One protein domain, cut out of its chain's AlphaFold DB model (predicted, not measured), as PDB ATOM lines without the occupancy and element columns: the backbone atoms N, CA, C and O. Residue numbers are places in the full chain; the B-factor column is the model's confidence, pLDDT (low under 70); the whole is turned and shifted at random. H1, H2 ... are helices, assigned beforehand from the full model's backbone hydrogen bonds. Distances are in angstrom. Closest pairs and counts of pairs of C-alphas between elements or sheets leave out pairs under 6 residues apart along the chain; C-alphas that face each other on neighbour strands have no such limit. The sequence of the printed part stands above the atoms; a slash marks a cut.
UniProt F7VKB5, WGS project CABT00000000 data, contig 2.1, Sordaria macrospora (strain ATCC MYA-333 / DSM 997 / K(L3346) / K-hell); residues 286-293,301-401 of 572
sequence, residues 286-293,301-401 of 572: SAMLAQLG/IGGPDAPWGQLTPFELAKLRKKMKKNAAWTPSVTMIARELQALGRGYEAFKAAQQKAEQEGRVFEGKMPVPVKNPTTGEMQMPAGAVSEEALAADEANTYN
ATOM      1  N   SER A 286      -1.148  18.577  27.318       71.44
ATOM      2  CA  SER A 286      -2.401  17.858  27.578       71.44
ATOM      3  C   SER A 286      -2.403  16.416  27.061       71.44
ATOM      4  O   SER A 286      -3.067  15.581  27.664       71.44
ATOM      5  N   ALA A 287      -1.665  16.112  25.988       76.75
ATOM      6  CA  ALA A 287      -1.540  14.760  25.444       76.75
ATOM      7  C   ALA A 287      -0.572  13.914  26.283       76.75
ATOM      8  O   ALA A 287      -0.928  12.806  26.672       76.75
ATOM      9  N   MET A 288       0.589  14.463  26.667       72.00
ATOM     10  CA  MET A 288       1.506  13.771  27.589       72.00
ATOM     11  C   MET A 288       0.839  13.474  28.940       72.00
ATOM     12  O   MET A 288       0.932  12.359  29.440       72.00
ATOM     13  N   LEU A 289       0.096  14.434  29.507       76.56
ATOM     14  CA  LEU A 289      -0.647  14.237  30.760       76.56
ATOM     15  C   LEU A 289      -1.813  13.231  30.631       76.56
ATOM     16  O   LEU A 289      -2.319  12.776  31.648       76.56
ATOM     17  N   ALA A 290      -2.253  12.900  29.412       74.25
ATOM     18  CA  ALA A 290      -3.275  11.880  29.158       74.25
ATOM     19  C   ALA A 290      -2.684  10.487  28.864       74.25
ATOM     20  O   ALA A 290      -3.381   9.489  29.019       74.25
ATOM     21  N   GLN A 291      -1.415  10.412  28.447       73.25
ATOM     22  CA  GLN A 291      -0.657   9.161  28.302       73.25
ATOM     23  C   GLN A 291      -0.082   8.679  29.642       73.25
ATOM     24  O   GLN A 291       0.092   7.481  29.850       73.25
ATOM     25  N   LEU A 292       0.213   9.610  30.550       75.25
ATOM     26  CA  LEU A 292       0.706   9.326  31.892       75.25
ATOM     27  C   LEU A 292      -0.472   9.083  32.839       75.25
ATOM     28  O   LEU A 292      -1.276   9.986  33.077       75.25
ATOM     29  N   GLY A 293      -0.555   7.876  33.403       71.88
ATOM     30  CA  GLY A 293      -1.526   7.570  34.451       71.88
ATOM     31  C   GLY A 293      -1.351   8.496  35.667       71.88
ATOM     32  O   GLY A 293      -0.225   8.907  35.962       71.88
ATOM     33  N   ILE A 301       7.009   8.004  49.905       76.81
ATOM     34  CA  ILE A 301       8.079   8.959  49.587       76.81
ATOM     35  C   ILE A 301       9.418   8.212  49.505       76.81
ATOM     36  O   ILE A 301       9.817   7.535  50.450       76.81
ATOM     37  N   GLY A 302      10.098   8.322  48.362       70.94
ATOM     38  CA  GLY A 302      11.280   7.528  48.017       70.94
ATOM     39  C   GLY A 302      10.985   6.249  47.224       70.94
ATOM     40  O   GLY A 302      11.927   5.605  46.769       70.94
ATOM     41  N   GLY A 303       9.712   5.896  47.021       76.56
ATOM     42  CA  GLY A 303       9.289   4.835  46.106       76.56
ATOM     43  C   GLY A 303       9.354   5.250  44.625       76.56
ATOM     44  O   GLY A 303       9.598   6.422  44.319       76.56
ATOM     45  N   PRO A 304       9.101   4.317  43.685       73.38
ATOM     46  CA  PRO A 304       9.216   4.573  42.243       73.38
ATOM     47  C   PRO A 304       8.263   5.669  41.737       73.38
ATOM     48  O   PRO A 304       8.635   6.439  40.855       73.38
ATOM     49  N   ASP A 305       7.074   5.789  42.335       75.31
ATOM     50  CA  ASP A 305       6.066   6.798  41.975       75.31
ATOM     51  C   ASP A 305       6.286   8.167  42.654       75.31
ATOM     52  O   ASP A 305       5.607   9.139  42.324       75.31
ATOM     53  N   ALA A 306       7.213   8.266  43.615       80.50
ATOM     54  CA  ALA A 306       7.532   9.505  44.330       80.50
ATOM     55  C   ALA A 306       9.020   9.578  44.743       80.50
ATOM     56  O   ALA A 306       9.327   9.658  45.939       80.50
ATOM     57  N   PRO A 307       9.956   9.575  43.775       85.44
ATOM     58  CA  PRO A 307      11.388   9.619  44.054       85.44
ATOM     59  C   PRO A 307      11.794  10.909  44.779       85.44
ATOM     60  O   PRO A 307      11.289  12.005  44.500       85.44
ATOM     61  N   TRP A 308      12.746  10.778  45.705       85.69
ATOM     62  CA  TRP A 308      13.350  11.904  46.416       85.69
ATOM     63  C   TRP A 308      14.038  12.864  45.443       85.69
ATOM     64  O   TRP A 308      14.758  12.432  44.548       85.69
ATOM     65  N   GLY A 309      13.839  14.174  45.609       83.31
ATOM     66  CA  GLY A 309      14.536  15.179  44.799       83.31
ATOM     67  C   GLY A 309      14.192  15.204  43.302       83.31
ATOM     68  O   GLY A 309      14.843  15.943  42.567       83.31
ATOM     69  N   GLN A 310      13.191  14.448  42.827       87.06
ATOM     70  CA  GLN A 310      12.805  14.419  41.411       87.06
ATOM     71  C   GLN A 310      11.289  14.507  41.197       87.06
ATOM     72  O   GLN A 310      10.501  13.819  41.851       87.06
ATOM     73  N   LEU A 311      10.863  15.366  40.266       86.94
ATOM     74  CA  LEU A 311       9.489  15.418  39.763       86.94
ATOM     75  C   LEU A 311       9.262  14.280  38.767       86.94
ATOM     76  O   LEU A 311      10.027  14.122  37.816       86.94
ATOM     77  N   THR A 312       8.179  13.526  38.945       86.75
ATOM     78  CA  THR A 312       7.758  12.525  37.957       86.75
ATOM     79  C   THR A 312       7.356  13.203  36.640       86.75
ATOM     80  O   THR A 312       6.958  14.376  36.643       86.75
ATOM     81  N   PRO A 313       7.354  12.486  35.500       85.75
ATOM     82  CA  PRO A 313       6.850  13.025  34.235       85.75
ATOM     83  C   PRO A 313       5.422  13.590  34.332       85.75
ATOM     84  O   PRO A 313       5.111  14.586  33.677       85.75
ATOM     85  N   PHE A 314       4.566  13.005  35.183       85.19
ATOM     86  CA  PHE A 314       3.193  13.462  35.419       85.19
ATOM     87  C   PHE A 314       3.161  14.834  36.109       85.19
ATOM     88  O   PHE A 314       2.451  15.747  35.677       85.19
ATOM     89  N   GLU A 315       3.969  15.022  37.151       88.19
ATOM     90  CA  GLU A 315       4.066  16.297  37.869       88.19
ATOM     91  C   GLU A 315       4.787  17.361  37.039       88.19
ATOM     92  O   GLU A 315       4.384  18.522  37.055       88.19
ATOM     93  N   LEU A 316       5.780  16.974  36.236       87.25
ATOM     94  CA  LEU A 316       6.436  17.857  35.274       87.25
ATOM     95  C   LEU A 316       5.426  18.334  34.206       87.25
ATOM     96  O   LEU A 316       5.363  19.523  33.890       87.25
ATOM     97  N   ALA A 317       4.556  17.449  33.703       85.38
ATOM     98  CA  ALA A 317       3.455  17.822  32.811       85.38
ATOM     99  C   ALA A 317       2.411  18.725  33.505       85.38
ATOM    100  O   ALA A 317       1.963  19.714  32.916       85.38
ATOM    101  N   LYS A 318       2.075  18.462  34.776       89.00
ATOM    102  CA  LYS A 318       1.212  19.318  35.618       89.00
ATOM    103  C   LYS A 318       1.823  20.712  35.830       89.00
ATOM    104  O   LYS A 318       1.109  21.707  35.713       89.00
ATOM    105  N   LEU A 319       3.134  20.803  36.061       88.56
ATOM    106  CA  LEU A 319       3.891  22.047  36.231       88.56
ATOM    107  C   LEU A 319       3.982  22.843  34.919       88.56
ATOM    108  O   LEU A 319       3.671  24.034  34.907       88.56
ATOM    109  N   ARG A 320       4.287  22.185  33.790       89.38
ATOM    110  CA  ARG A 320       4.215  22.787  32.443       89.38
ATOM    111  C   ARG A 320       2.817  23.340  32.145       89.38
ATOM    112  O   ARG A 320       2.699  24.480  31.703       89.38
ATOM    113  N   LYS A 321       1.758  22.583  32.458       89.50
ATOM    114  CA  LYS A 321       0.354  23.014  32.321       89.50
ATOM    115  C   LYS A 321       0.036  24.222  33.212       89.50
ATOM    116  O   LYS A 321      -0.552  25.184  32.724       89.50
ATOM    117  N   LYS A 322       0.477  24.219  34.477       89.81
ATOM    118  CA  LYS A 322       0.347  25.346  35.425       89.81
ATOM    119  C   LYS A 322       1.024  26.620  34.900       89.81
ATOM    120  O   LYS A 322       0.463  27.703  35.022       89.81
ATOM    121  N   MET A 323       2.189  26.480  34.268       89.69
ATOM    122  CA  MET A 323       2.973  27.578  33.683       89.69
ATOM    123  C   MET A 323       2.570  27.957  32.244       89.69
ATOM    124  O   MET A 323       3.161  28.876  31.678       89.69
ATOM    125  N   LYS A 324       1.578  27.280  31.642       90.94
ATOM    126  CA  LYS A 324       1.169  27.444  30.230       90.94
ATOM    127  C   LYS A 324       2.342  27.270  29.241       90.94
ATOM    128  O   LYS A 324       2.493  28.045  28.300       90.94
ATOM    129  N   LYS A 325       3.193  26.267  29.475       91.19
ATOM    130  CA  LYS A 325       4.370  25.939  28.649       91.19
ATOM    131  C   LYS A 325       4.199  24.601  27.918       91.19
ATOM    132  O   LYS A 325       3.426  23.741  28.342       91.19
ATOM    133  N   ASN A 326       4.944  24.440  26.824       87.38
ATOM    134  CA  ASN A 326       4.917  23.258  25.954       87.38
ATOM    135  C   ASN A 326       5.838  22.137  26.475       87.38
ATOM    136  O   ASN A 326       6.643  22.356  27.380       87.38
ATOM    137  N   ALA A 327       5.748  20.935  25.892       79.50
ATOM    138  CA  ALA A 327       6.549  19.779  26.308       79.50
ATOM    139  C   ALA A 327       8.063  19.990  26.129       79.50
ATOM    140  O   ALA A 327       8.836  19.531  26.962       79.50
ATOM    141  N   ALA A 328       8.475  20.752  25.113       81.12
ATOM    142  CA  ALA A 328       9.875  21.114  24.883       81.12
ATOM    143  C   ALA A 328      10.464  22.077  25.938       81.12
ATOM    144  O   ALA A 328      11.671  22.289  25.962       81.12
ATOM    145  N   TRP A 329       9.649  22.679  26.815       86.12
ATOM    146  CA  TRP A 329      10.157  23.595  27.838       86.12
ATOM    147  C   TRP A 329      10.671  22.844  29.068       86.12
ATOM    148  O   TRP A 329       9.952  22.037  29.672       86.12
ATOM    149  N   THR A 330      11.901  23.147  29.471       85.19
ATOM    150  CA  THR A 330      12.520  22.698  30.719       85.19
ATOM    151  C   THR A 330      12.264  23.717  31.846       85.19
ATOM    152  O   THR A 330      12.484  24.914  31.657       85.19
ATOM    153  N   PRO A 331      11.761  23.286  33.018       87.06
ATOM    154  CA  PRO A 331      11.650  24.147  34.198       87.06
ATOM    155  C   PRO A 331      13.032  24.430  34.823       87.06
ATOM    156  O   PRO A 331      13.917  23.580  34.742       87.06
ATOM    157  N   SER A 332      13.221  25.591  35.471       88.25
ATOM    158  CA  SER A 332      14.474  25.914  36.185       88.25
ATOM    159  C   SER A 332      14.648  25.077  37.457       88.25
ATOM    160  O   SER A 332      13.656  24.645  38.050       88.25
ATOM    161  N   VAL A 333      15.895  24.895  37.912       86.69
ATOM    162  CA  VAL A 333      16.237  24.105  39.112       86.69
ATOM    163  C   VAL A 333      15.501  24.640  40.343       86.69
ATOM    164  O   VAL A 333      14.752  23.901  40.982       86.69
ATOM    165  N   THR A 334      15.595  25.947  40.592       87.25
ATOM    166  CA  THR A 334      14.779  26.711  41.554       87.25
ATOM    167  C   THR A 334      13.278  26.399  41.509       87.25
ATOM    168  O   THR A 334      12.648  26.222  42.555       87.25
ATOM    169  N   MET A 335      12.663  26.304  40.323       88.56
ATOM    170  CA  MET A 335      11.222  26.045  40.211       88.56
ATOM    171  C   MET A 335      10.868  24.564  40.416       88.56
ATOM    172  O   MET A 335       9.828  24.270  41.007       88.56
ATOM    173  N   ILE A 336      11.726  23.634  39.981       88.50
ATOM    174  CA  ILE A 336      11.593  22.199  40.282       88.50
ATOM    175  C   ILE A 336      11.664  21.991  41.803       88.50
ATOM    176  O   ILE A 336      10.792  21.341  42.380       88.50
ATOM    177  N   ALA A 337      12.656  22.597  42.461       86.50
ATOM    178  CA  ALA A 337      12.873  22.498  43.900       86.50
ATOM    179  C   ALA A 337      11.680  23.016  44.715       86.50
ATOM    180  O   ALA A 337      11.242  22.349  45.652       86.50
ATOM    181  N   ARG A 338      11.090  24.152  44.316       89.31
ATOM    182  CA  ARG A 338       9.881  24.696  44.953       89.31
ATOM    183  C   ARG A 338       8.675  23.759  44.831       89.31
ATOM    184  O   ARG A 338       7.914  23.625  45.788       89.31
ATOM    185  N   GLU A 339       8.493  23.107  43.684       90.69
ATOM    186  CA  GLU A 339       7.413  22.126  43.513       90.69
ATOM    187  C   GLU A 339       7.666  20.881  44.386       90.69
ATOM    188  O   GLU A 339       6.747  20.399  45.042       90.69
ATOM    189  N   LEU A 340       8.915  20.410  44.480       89.62
ATOM    190  CA  LEU A 340       9.309  19.285  45.340       89.62
ATOM    191  C   LEU A 340       9.148  19.577  46.837       89.62
ATOM    192  O   LEU A 340       8.731  18.695  47.589       89.62
ATOM    193  N   GLN A 341       9.446  20.803  47.272       87.94
ATOM    194  CA  GLN A 341       9.219  21.267  48.644       87.94
ATOM    195  C   GLN A 341       7.715  21.281  48.966       87.94
ATOM    196  O   GLN A 341       7.301  20.740  49.989       87.94
ATOM    197  N   ALA A 342       6.879  21.785  48.049       87.69
ATOM    198  CA  ALA A 342       5.417  21.739  48.173       87.69
ATOM    199  C   ALA A 342       4.833  20.310  48.134       87.69
ATOM    200  O   ALA A 342       3.739  20.079  48.643       87.69
ATOM    201  N   LEU A 343       5.562  19.354  47.551       83.62
ATOM    202  CA  LEU A 343       5.245  17.921  47.524       83.62
ATOM    203  C   LEU A 343       5.904  17.133  48.676       83.62
ATOM    204  O   LEU A 343       5.891  15.904  48.657       83.62
ATOM    205  N   GLY A 344       6.505  17.812  49.662       82.12
ATOM    206  CA  GLY A 344       7.071  17.190  50.864       82.12
ATOM    207  C   GLY A 344       8.299  16.300  50.636       82.12
ATOM    208  O   GLY A 344       8.671  15.555  51.536       82.12
ATOM    209  N   ARG A 345       8.931  16.358  49.453       84.44
ATOM    210  CA  ARG A 345      10.065  15.491  49.067       84.44
ATOM    211  C   ARG A 345      11.246  16.222  48.415       84.44
ATOM    212  O   ARG A 345      12.064  15.622  47.713       84.44
ATOM    213  N   GLY A 346      11.313  17.532  48.643       84.00
ATOM    214  CA  GLY A 346      12.477  18.364  48.346       84.00
ATOM    215  C   GLY A 346      13.675  18.033  49.238       84.00
ATOM    216  O   GLY A 346      13.598  17.199  50.140       84.00
ATOM    217  N   TYR A 347      14.791  18.712  48.986       80.56
ATOM    218  CA  TYR A 347      16.078  18.377  49.594       80.56
ATOM    219  C   TYR A 347      16.093  18.471  51.135       80.56
ATOM    220  O   TYR A 347      16.617  17.591  51.816       80.56
ATOM    221  N   GLU A 348      15.424  19.479  51.697       82.44
ATOM    222  CA  GLU A 348      15.246  19.633  53.149       82.44
ATOM    223  C   GLU A 348      14.488  18.450  53.772       82.44
ATOM    224  O   GLU A 348      14.847  17.977  54.848       82.44
ATOM    225  N   ALA A 349      13.462  17.938  53.083       85.31
ATOM    226  CA  ALA A 349      12.663  16.813  53.555       85.31
ATOM    227  C   ALA A 349      13.440  15.488  53.494       85.31
ATOM    228  O   ALA A 349      13.265  14.647  54.372       85.31
ATOM    229  N   PHE A 350      14.339  15.329  52.515       82.69
ATOM    230  CA  PHE A 350      15.285  14.210  52.460       82.69
ATOM    231  C   PHE A 350      16.234  14.238  53.667       82.69
ATOM    232  O   PHE A 350      16.297  13.263  54.414       82.69
ATOM    233  N   LYS A 351      16.890  15.381  53.927       82.69
ATOM    234  CA  LYS A 351      17.755  15.575  55.107       82.69
ATOM    235  C   LYS A 351      16.994  15.353  56.424       82.69
ATOM    236  O   LYS A 351      17.501  14.670  57.308       82.69
ATOM    237  N   ALA A 352      15.761  15.847  56.543       83.81
ATOM    238  CA  ALA A 352      14.927  15.634  57.729       83.81
ATOM    239  C   ALA A 352      14.486  14.167  57.913       83.81
ATOM    240  O   ALA A 352      14.396  13.695  59.046       83.81
ATOM    241  N   ALA A 353      14.220  13.429  56.830       82.88
ATOM    242  CA  ALA A 353      13.897  12.004  56.893       82.88
ATOM    243  C   ALA A 353      15.124  11.153  57.264       82.88
ATOM    244  O   ALA A 353      15.011  10.254  58.095       82.88
ATOM    245  N   GLN A 354      16.298  11.489  56.721       83.00
ATOM    246  CA  GLN A 354      17.575  10.870  57.073       83.00
ATOM    247  C   GLN A 354      17.913  11.078  58.559       83.00
ATOM    248  O   GLN A 354      18.178  10.107  59.262       83.00
ATOM    249  N   GLN A 355      17.811  12.313  59.064       84.19
ATOM    250  CA  GLN A 355      18.045  12.631  60.481       84.19
ATOM    251  C   GLN A 355      17.050  11.941  61.424       84.19
ATOM    252  O   GLN A 355      17.427  11.541  62.521       84.19
ATOM    253  N   LYS A 356      15.786  11.769  61.014       83.56
ATOM    254  CA  LYS A 356      14.811  10.987  61.794       83.56
ATOM    255  C   LYS A 356      15.160   9.507  61.833       83.56
ATOM    256  O   LYS A 356      15.109   8.917  62.903       83.56
ATOM    257  N   ALA A 357      15.549   8.918  60.704       82.50
ATOM    258  CA  ALA A 357      15.987   7.527  60.664       82.50
ATOM    259  C   ALA A 357      17.230   7.302  61.546       82.50
ATOM    260  O   ALA A 357      17.257   6.352  62.320       82.50
ATOM    261  N   GLU A 358      18.197   8.225  61.518       83.12
ATOM    262  CA  GLU A 358      19.370   8.230  62.403       83.12
ATOM    263  C   GLU A 358      18.975   8.317  63.892       83.12
ATOM    264  O   GLU A 358      19.427   7.499  64.694       83.12
ATOM    265  N   GLN A 359      18.065   9.228  64.260       84.31
ATOM    266  CA  GLN A 359      17.532   9.358  65.628       84.31
ATOM    267  C   GLN A 359      16.710   8.138  66.084       84.31
ATOM    268  O   GLN A 359      16.706   7.806  67.267       84.31
ATOM    269  N   GLU A 360      16.030   7.455  65.161       82.12
ATOM    270  CA  GLU A 360      15.302   6.202  65.401       82.12
ATOM    271  C   GLU A 360      16.204   4.949  65.343       82.12
ATOM    272  O   GLU A 360      15.714   3.837  65.546       82.12
ATOM    273  N   GLY A 361      17.505   5.092  65.051       72.25
ATOM    274  CA  GLY A 361      18.447   3.974  64.906       72.25
ATOM    275  C   GLY A 361      18.174   3.064  63.697       72.25
ATOM    276  O   GLY A 361      18.560   1.894  63.701       72.25
ATOM    277  N   ARG A 362      17.479   3.568  62.673       76.31
ATOM    278  CA  ARG A 362      17.038   2.832  61.478       76.31
ATOM    279  C   ARG A 362      17.889   3.171  60.257       76.31
ATOM    280  O   ARG A 362      18.245   4.321  60.023       76.31
ATOM    281  N   VAL A 363      18.157   2.164  59.424       72.06
ATOM    282  CA  VAL A 363      18.830   2.361  58.130       72.06
ATOM    283  C   VAL A 363      17.901   3.116  57.175       72.06
ATOM    284  O   VAL A 363      16.758   2.718  56.962       72.06
ATOM    285  N   PHE A 364      18.399   4.204  56.589       74.69
ATOM    286  CA  PHE A 364      17.665   5.021  55.626       74.69
ATOM    287  C   PHE A 364      18.027   4.629  54.188       74.69
ATOM    288  O   PHE A 364      19.113   4.935  53.706       74.69
ATOM    289  N   GLU A 365      17.105   3.973  53.479       70.69
ATOM    290  CA  GLU A 365      17.334   3.477  52.109       70.69
ATOM    291  C   GLU A 365      17.056   4.520  51.003       70.69
ATOM    292  O   GLU A 365      17.111   4.206  49.810       70.69
ATOM    293  N   GLY A 366      16.753   5.769  51.372       73.00
ATOM    294  CA  GLY A 366      16.429   6.837  50.429       73.00
ATOM    295  C   GLY A 366      17.620   7.222  49.548       73.00
ATOM    296  O   GLY A 366      18.627   7.735  50.032       73.00
ATOM    297  N   LYS A 367      17.484   7.035  48.231       73.44
ATOM    298  CA  LYS A 367      18.491   7.418  47.228       73.44
ATOM    299  C   LYS A 367      18.082   8.715  46.531       73.44
ATOM    300  O   LYS A 367      16.946   8.834  46.077       73.44
ATOM    301  N   MET A 368      19.010   9.664  46.422       73.25
ATOM    302  CA  MET A 368      18.846  10.843  45.567       73.25
ATOM    303  C   MET A 368      19.268  10.551  44.115       73.25
ATOM    304  O   MET A 368      20.106   9.675  43.890       73.25
ATOM    305  N   PRO A 369      18.720  11.282  43.126       70.44
ATOM    306  CA  PRO A 369      19.138  11.187  41.731       70.44
ATOM    307  C   PRO A 369      20.605  11.605  41.560       70.44
ATOM    308  O   PRO A 369      21.000  12.705  41.939       70.44
ATOM    309  N   VAL A 370      21.395  10.724  40.950       66.25
ATOM    310  CA  VAL A 370      22.803  10.950  40.589       66.25
ATOM    311  C   VAL A 370      22.868  11.540  39.166       66.25
ATOM    312  O   VAL A 370      22.032  11.165  38.336       66.25
ATOM    313  N   PRO A 371      23.823  12.438  38.841       65.31
ATOM    314  CA  PRO A 371      24.033  12.903  37.469       65.31
ATOM    315  C   PRO A 371      24.267  11.743  36.491       65.31
ATOM    316  O   PRO A 371      25.025  10.816  36.782       65.31
ATOM    317  N   VAL A 372      23.653  11.807  35.310       62.22
ATOM    318  CA  VAL A 372      23.799  10.795  34.253       62.22
ATOM    319  C   VAL A 372      24.590  11.403  33.095       62.22
ATOM    320  O   VAL A 372      24.360  12.547  32.708       62.22
ATOM    321  N   LYS A 373      25.540  10.653  32.530       52.94
ATOM    322  CA  LYS A 373      26.286  11.100  31.342       52.94
ATOM    323  C   LYS A 373      25.364  11.118  30.124       52.94
ATOM    324  O   LYS A 373      24.800  10.082  29.776       52.94
ATOM    325  N   ASN A 374      25.243  12.264  29.458       54.59
ATOM    326  CA  ASN A 374      24.491  12.370  28.211       54.59
ATOM    327  C   ASN A 374      25.242  11.634  27.086       54.59
ATOM    328  O   ASN A 374      26.383  11.997  26.796       54.59
ATOM    329  N   PRO A 375      24.623  10.659  26.390       52.31
ATOM    330  CA  PRO A 375      25.299   9.892  25.339       52.31
ATOM    331  C   PRO A 375      25.649  10.736  24.103       52.31
ATOM    332  O   PRO A 375      26.503  10.338  23.319       52.31
ATOM    333  N   THR A 376      25.010  11.897  23.932       49.84
ATOM    334  CA  THR A 376      25.227  12.823  22.806       49.84
ATOM    335  C   THR A 376      26.322  13.862  23.071       49.84
ATOM    336  O   THR A 376      26.920  14.359  22.123       49.84
ATOM    337  N   THR A 377      26.593  14.194  24.340       55.19
ATOM    338  CA  THR A 377      27.439  15.349  24.724       55.19
ATOM    339  C   THR A 377      28.603  14.969  25.647       55.19
ATOM    340  O   THR A 377      29.506  15.769  25.858       55.19
ATOM    341  N   GLY A 378      28.598  13.775  26.249       50.09
ATOM    342  CA  GLY A 378      29.608  13.317  27.216       50.09
ATOM    343  C   GLY A 378      29.506  13.950  28.614       50.09
ATOM    344  O   GLY A 378      29.867  13.310  29.603       50.09
ATOM    345  N   GLU A 379      28.972  15.169  28.704       53.97
ATOM    346  CA  GLU A 379      28.705  15.905  29.943       53.97
ATOM    347  C   GLU A 379      27.755  15.159  30.896       53.97
ATOM    348  O   GLU A 379      26.859  14.419  30.476       53.97
ATOM    349  N   MET A 380      27.924  15.382  32.203       59.81
ATOM    350  CA  MET A 380      27.005  14.873  33.225       59.81
ATOM    351  C   MET A 380      25.821  15.830  33.380       59.81
ATOM    352  O   MET A 380      25.989  16.942  33.874       59.81
ATOM    353  N   GLN A 381      24.618  15.398  33.001       56.88
ATOM    354  CA  GLN A 381      23.393  16.169  33.206       56.88
ATOM    355  C   GLN A 381      22.507  15.500  34.262       56.88
ATOM    356  O   GLN A 381      22.395  14.275  34.338       56.88
ATOM    357  N   MET A 382      21.849  16.309  35.094       64.75
ATOM    358  CA  MET A 382      20.801  15.806  35.984       64.75
ATOM    359  C   MET A 382      19.615  15.290  35.150       64.75
ATOM    360  O   MET A 382      19.210  15.972  34.203       64.75
ATOM    361  N   PRO A 383      19.018  14.131  35.487       66.94
ATOM    362  CA  PRO A 383      17.845  13.633  34.775       66.94
ATOM    363  C   PRO A 383      16.685  14.638  34.847       66.94
ATOM    364  O   PRO A 383      16.520  15.363  35.829       66.94
ATOM    365  N   ALA A 384      15.869  14.702  33.791       65.12
ATOM    366  CA  ALA A 384      14.854  15.744  33.648       65.12
ATOM    367  C   ALA A 384      13.888  15.792  34.852       65.12
ATOM    368  O   ALA A 384      13.229  14.805  35.182       65.12
ATOM    369  N   GLY A 385      13.800  16.962  35.495       63.84
ATOM    370  CA  GLY A 385      12.984  17.170  36.694       63.84
ATOM    371  C   GLY A 385      13.655  16.797  38.023       63.84
ATOM    372  O   GLY A 385      12.976  16.857  39.044       63.84
ATOM    373  N   ALA A 386      14.939  16.422  38.038       77.06
ATOM    374  CA  ALA A 386      15.716  16.168  39.253       77.06
ATOM    375  C   ALA A 386      16.485  17.403  39.755       77.06
ATOM    376  O   ALA A 386      16.831  18.298  38.983       77.06
ATOM    377  N   VAL A 387      16.782  17.421  41.057       69.25
ATOM    378  CA  VAL A 387      17.535  18.471  41.757       69.25
ATOM    379  C   VAL A 387      18.568  17.835  42.692       69.25
ATOM    380  O   VAL A 387      18.242  16.921  43.445       69.25
ATOM    381  N   SER A 388      19.799  18.353  42.660       67.19
ATOM    382  CA  SER A 388      20.896  18.029  43.586       67.19
ATOM    383  C   SER A 388      21.284  19.274  44.399       67.19
ATOM    384  O   SER A 388      21.009  20.395  43.965       67.19
ATOM    385  N   GLU A 389      21.934  19.097  45.553       66.31
ATOM    386  CA  GLU A 389      22.431  20.194  46.405       66.31
ATOM    387  C   GLU A 389      23.409  21.112  45.654       66.31
ATOM    388  O   GLU A 389      23.297  22.331  45.736       66.31
ATOM    389  N   GLU A 390      24.298  20.541  44.839       64.69
ATOM    390  CA  GLU A 390      25.243  21.297  44.005       64.69
ATOM    391  C   GLU A 390      24.525  22.148  42.943       64.69
ATOM    392  O   GLU A 390      24.847  23.318  42.745       64.69
ATOM    393  N   ALA A 391      23.482  21.595  42.313       67.06
ATOM    394  CA  ALA A 391      22.669  22.315  41.332       67.06
ATOM    395  C   ALA A 391      21.839  23.444  41.975       67.06
ATOM    396  O   ALA A 391      21.595  24.464  41.331       67.06
ATOM    397  N   LEU A 392      21.426  23.285  43.239       66.19
ATOM    398  CA  LEU A 392      20.797  24.351  44.024       66.19
ATOM    399  C   LEU A 392      21.794  25.455  44.370       66.19
ATOM    400  O   LEU A 392      21.508  26.617  44.098       66.19
ATOM    401  N   ALA A 393      22.965  25.100  44.900       67.69
ATOM    402  CA  ALA A 393      24.009  26.061  45.246       67.69
ATOM    403  C   ALA A 393      24.476  26.872  44.021       67.69
ATOM    404  O   ALA A 393      24.725  28.071  44.132       67.69
ATOM    405  N   ALA A 394      24.535  26.248  42.839       67.38
ATOM    406  CA  ALA A 394      24.843  26.924  41.581       67.38
ATOM    407  C   ALA A 394      23.729  27.891  41.120       67.38
ATOM    408  O   ALA A 394      24.032  29.027  40.754       67.38
ATOM    409  N   ASP A 395      22.450  27.485  41.157       66.75
ATOM    410  CA  ASP A 395      21.320  28.358  40.779       66.75
ATOM    411  C   ASP A 395      21.144  29.508  41.798       66.75
ATOM    412  O   ASP A 395      20.872  30.646  41.418       66.75
ATOM    413  N   GLU A 396      21.399  29.271  43.089       65.81
ATOM    414  CA  GLU A 396      21.412  30.302  44.139       65.81
ATOM    415  C   GLU A 396      22.573  31.296  43.961       65.81
ATOM    416  O   GLU A 396      22.355  32.509  43.951       65.81
ATOM    417  N   ALA A 397      23.798  30.815  43.716       62.31
ATOM    418  CA  ALA A 397      24.953  31.674  43.443       62.31
ATOM    419  C   ALA A 397      24.783  32.530  42.171       62.31
ATOM    420  O   ALA A 397      25.314  33.640  42.105       62.31
ATOM    421  N   ASN A 398      24.035  32.036  41.178       63.72
ATOM    422  CA  ASN A 398      23.745  32.742  39.929       63.72
ATOM    423  C   ASN A 398      22.552  33.717  40.052       63.72
ATOM    424  O   ASN A 398      22.545  34.776  39.423       63.72
ATOM    425  N   THR A 399      21.554  33.404  40.886       58.78
ATOM    426  CA  THR A 399      20.397  34.286  41.147       58.78
ATOM    427  C   THR A 399      20.673  35.364  42.204       58.78
ATOM    428  O   THR A 399      19.998  36.404  42.214       58.78
ATOM    429  N   TYR A 400      21.702  35.194  43.044       56.22
ATOM    430  CA  TYR A 400      22.174  36.228  43.965       56.22
ATOM    431  C   TYR A 400      22.684  37.459  43.194       56.22
ATOM    432  O   TYR A 400      23.742  37.467  42.563       56.22
ATOM    433  N   ASN A 401      21.897  38.534  43.236       57.41
ATOM    434  CA  ASN A 401      22.025  39.663  42.320       57.41
ATOM    435  C   ASN A 401      23.401  40.357  42.391       57.41
ATOM    436  O   ASN A 401      23.728  41.040  43.364       57.41
TER     437      ASN A 401
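What this domain is: This is residues 286 to 293 and 301 to 401 of the 572 residues of an uncharacterized protein of Sordaria macrospora (strain ATCC MYA-333 / DSM 997 / K(L3346) / K-hell) (UniProt F7VKB5). Five short helices and much unnamed chain make this part: H3 sits nearest the middle, H4 runs out from a corner with it, H5 crosses its other end steeply, and H1 and H2 form a side-by-side pair, with H2 near H3. A long link from H4 to H5 folds back beside H4 and then swings out to a small turn at residues 372 to 381. The printed part has 109 residues, with helices H1 to H5 in that order and no named strand; the class is all helix, though helices hold 50 residues, under half. It is compact, with a radius of gyration of the C-alphas of 15.2 A, and spans 45 by 36 by 32 A.

How they stand to each other: H1, residues 286 to 291, touches H2, residues 313 to 322, at a shallow tilt of 16 degrees, opposite ways; the closest C-alphas, of Leu 289 and Ala 317, are 5.8 A apart. H2 and H3, residues 333 to 342, are near each other. H4, residues 347 to 359, touches H3 only at the corner, with residues 347 to 349 alone; the closest C-alphas, of Gln 341 and Ala 349, are 7.5 A apart. H5, residues 389 to 399, touches H3 at a steep tilt of 62 degrees; the closest C-alphas, of Val 333 and Leu 392, are 6.7 A apart. In H1 to H5 every O i to N i+4 pair is within hydrogen-bond range.

Where its parts are: H1 begins at C-alpha 286 (-2.401, 17.858, 27.578). H2 is 14.0 A long, H3 14.3 A, H4 18.5 A and H5 15.2 A. H5 ends at C-alpha 399 (20.397, 34.286, 41.147).

The domain as a whole: Residues 294 to 300 are not printed; C-alphas 293 and 301 are 18.0 A apart. The link from H4 to H5, 29 residues, is long. The pLDDT is under 70 at residues 370 to 385 and 387 to 401.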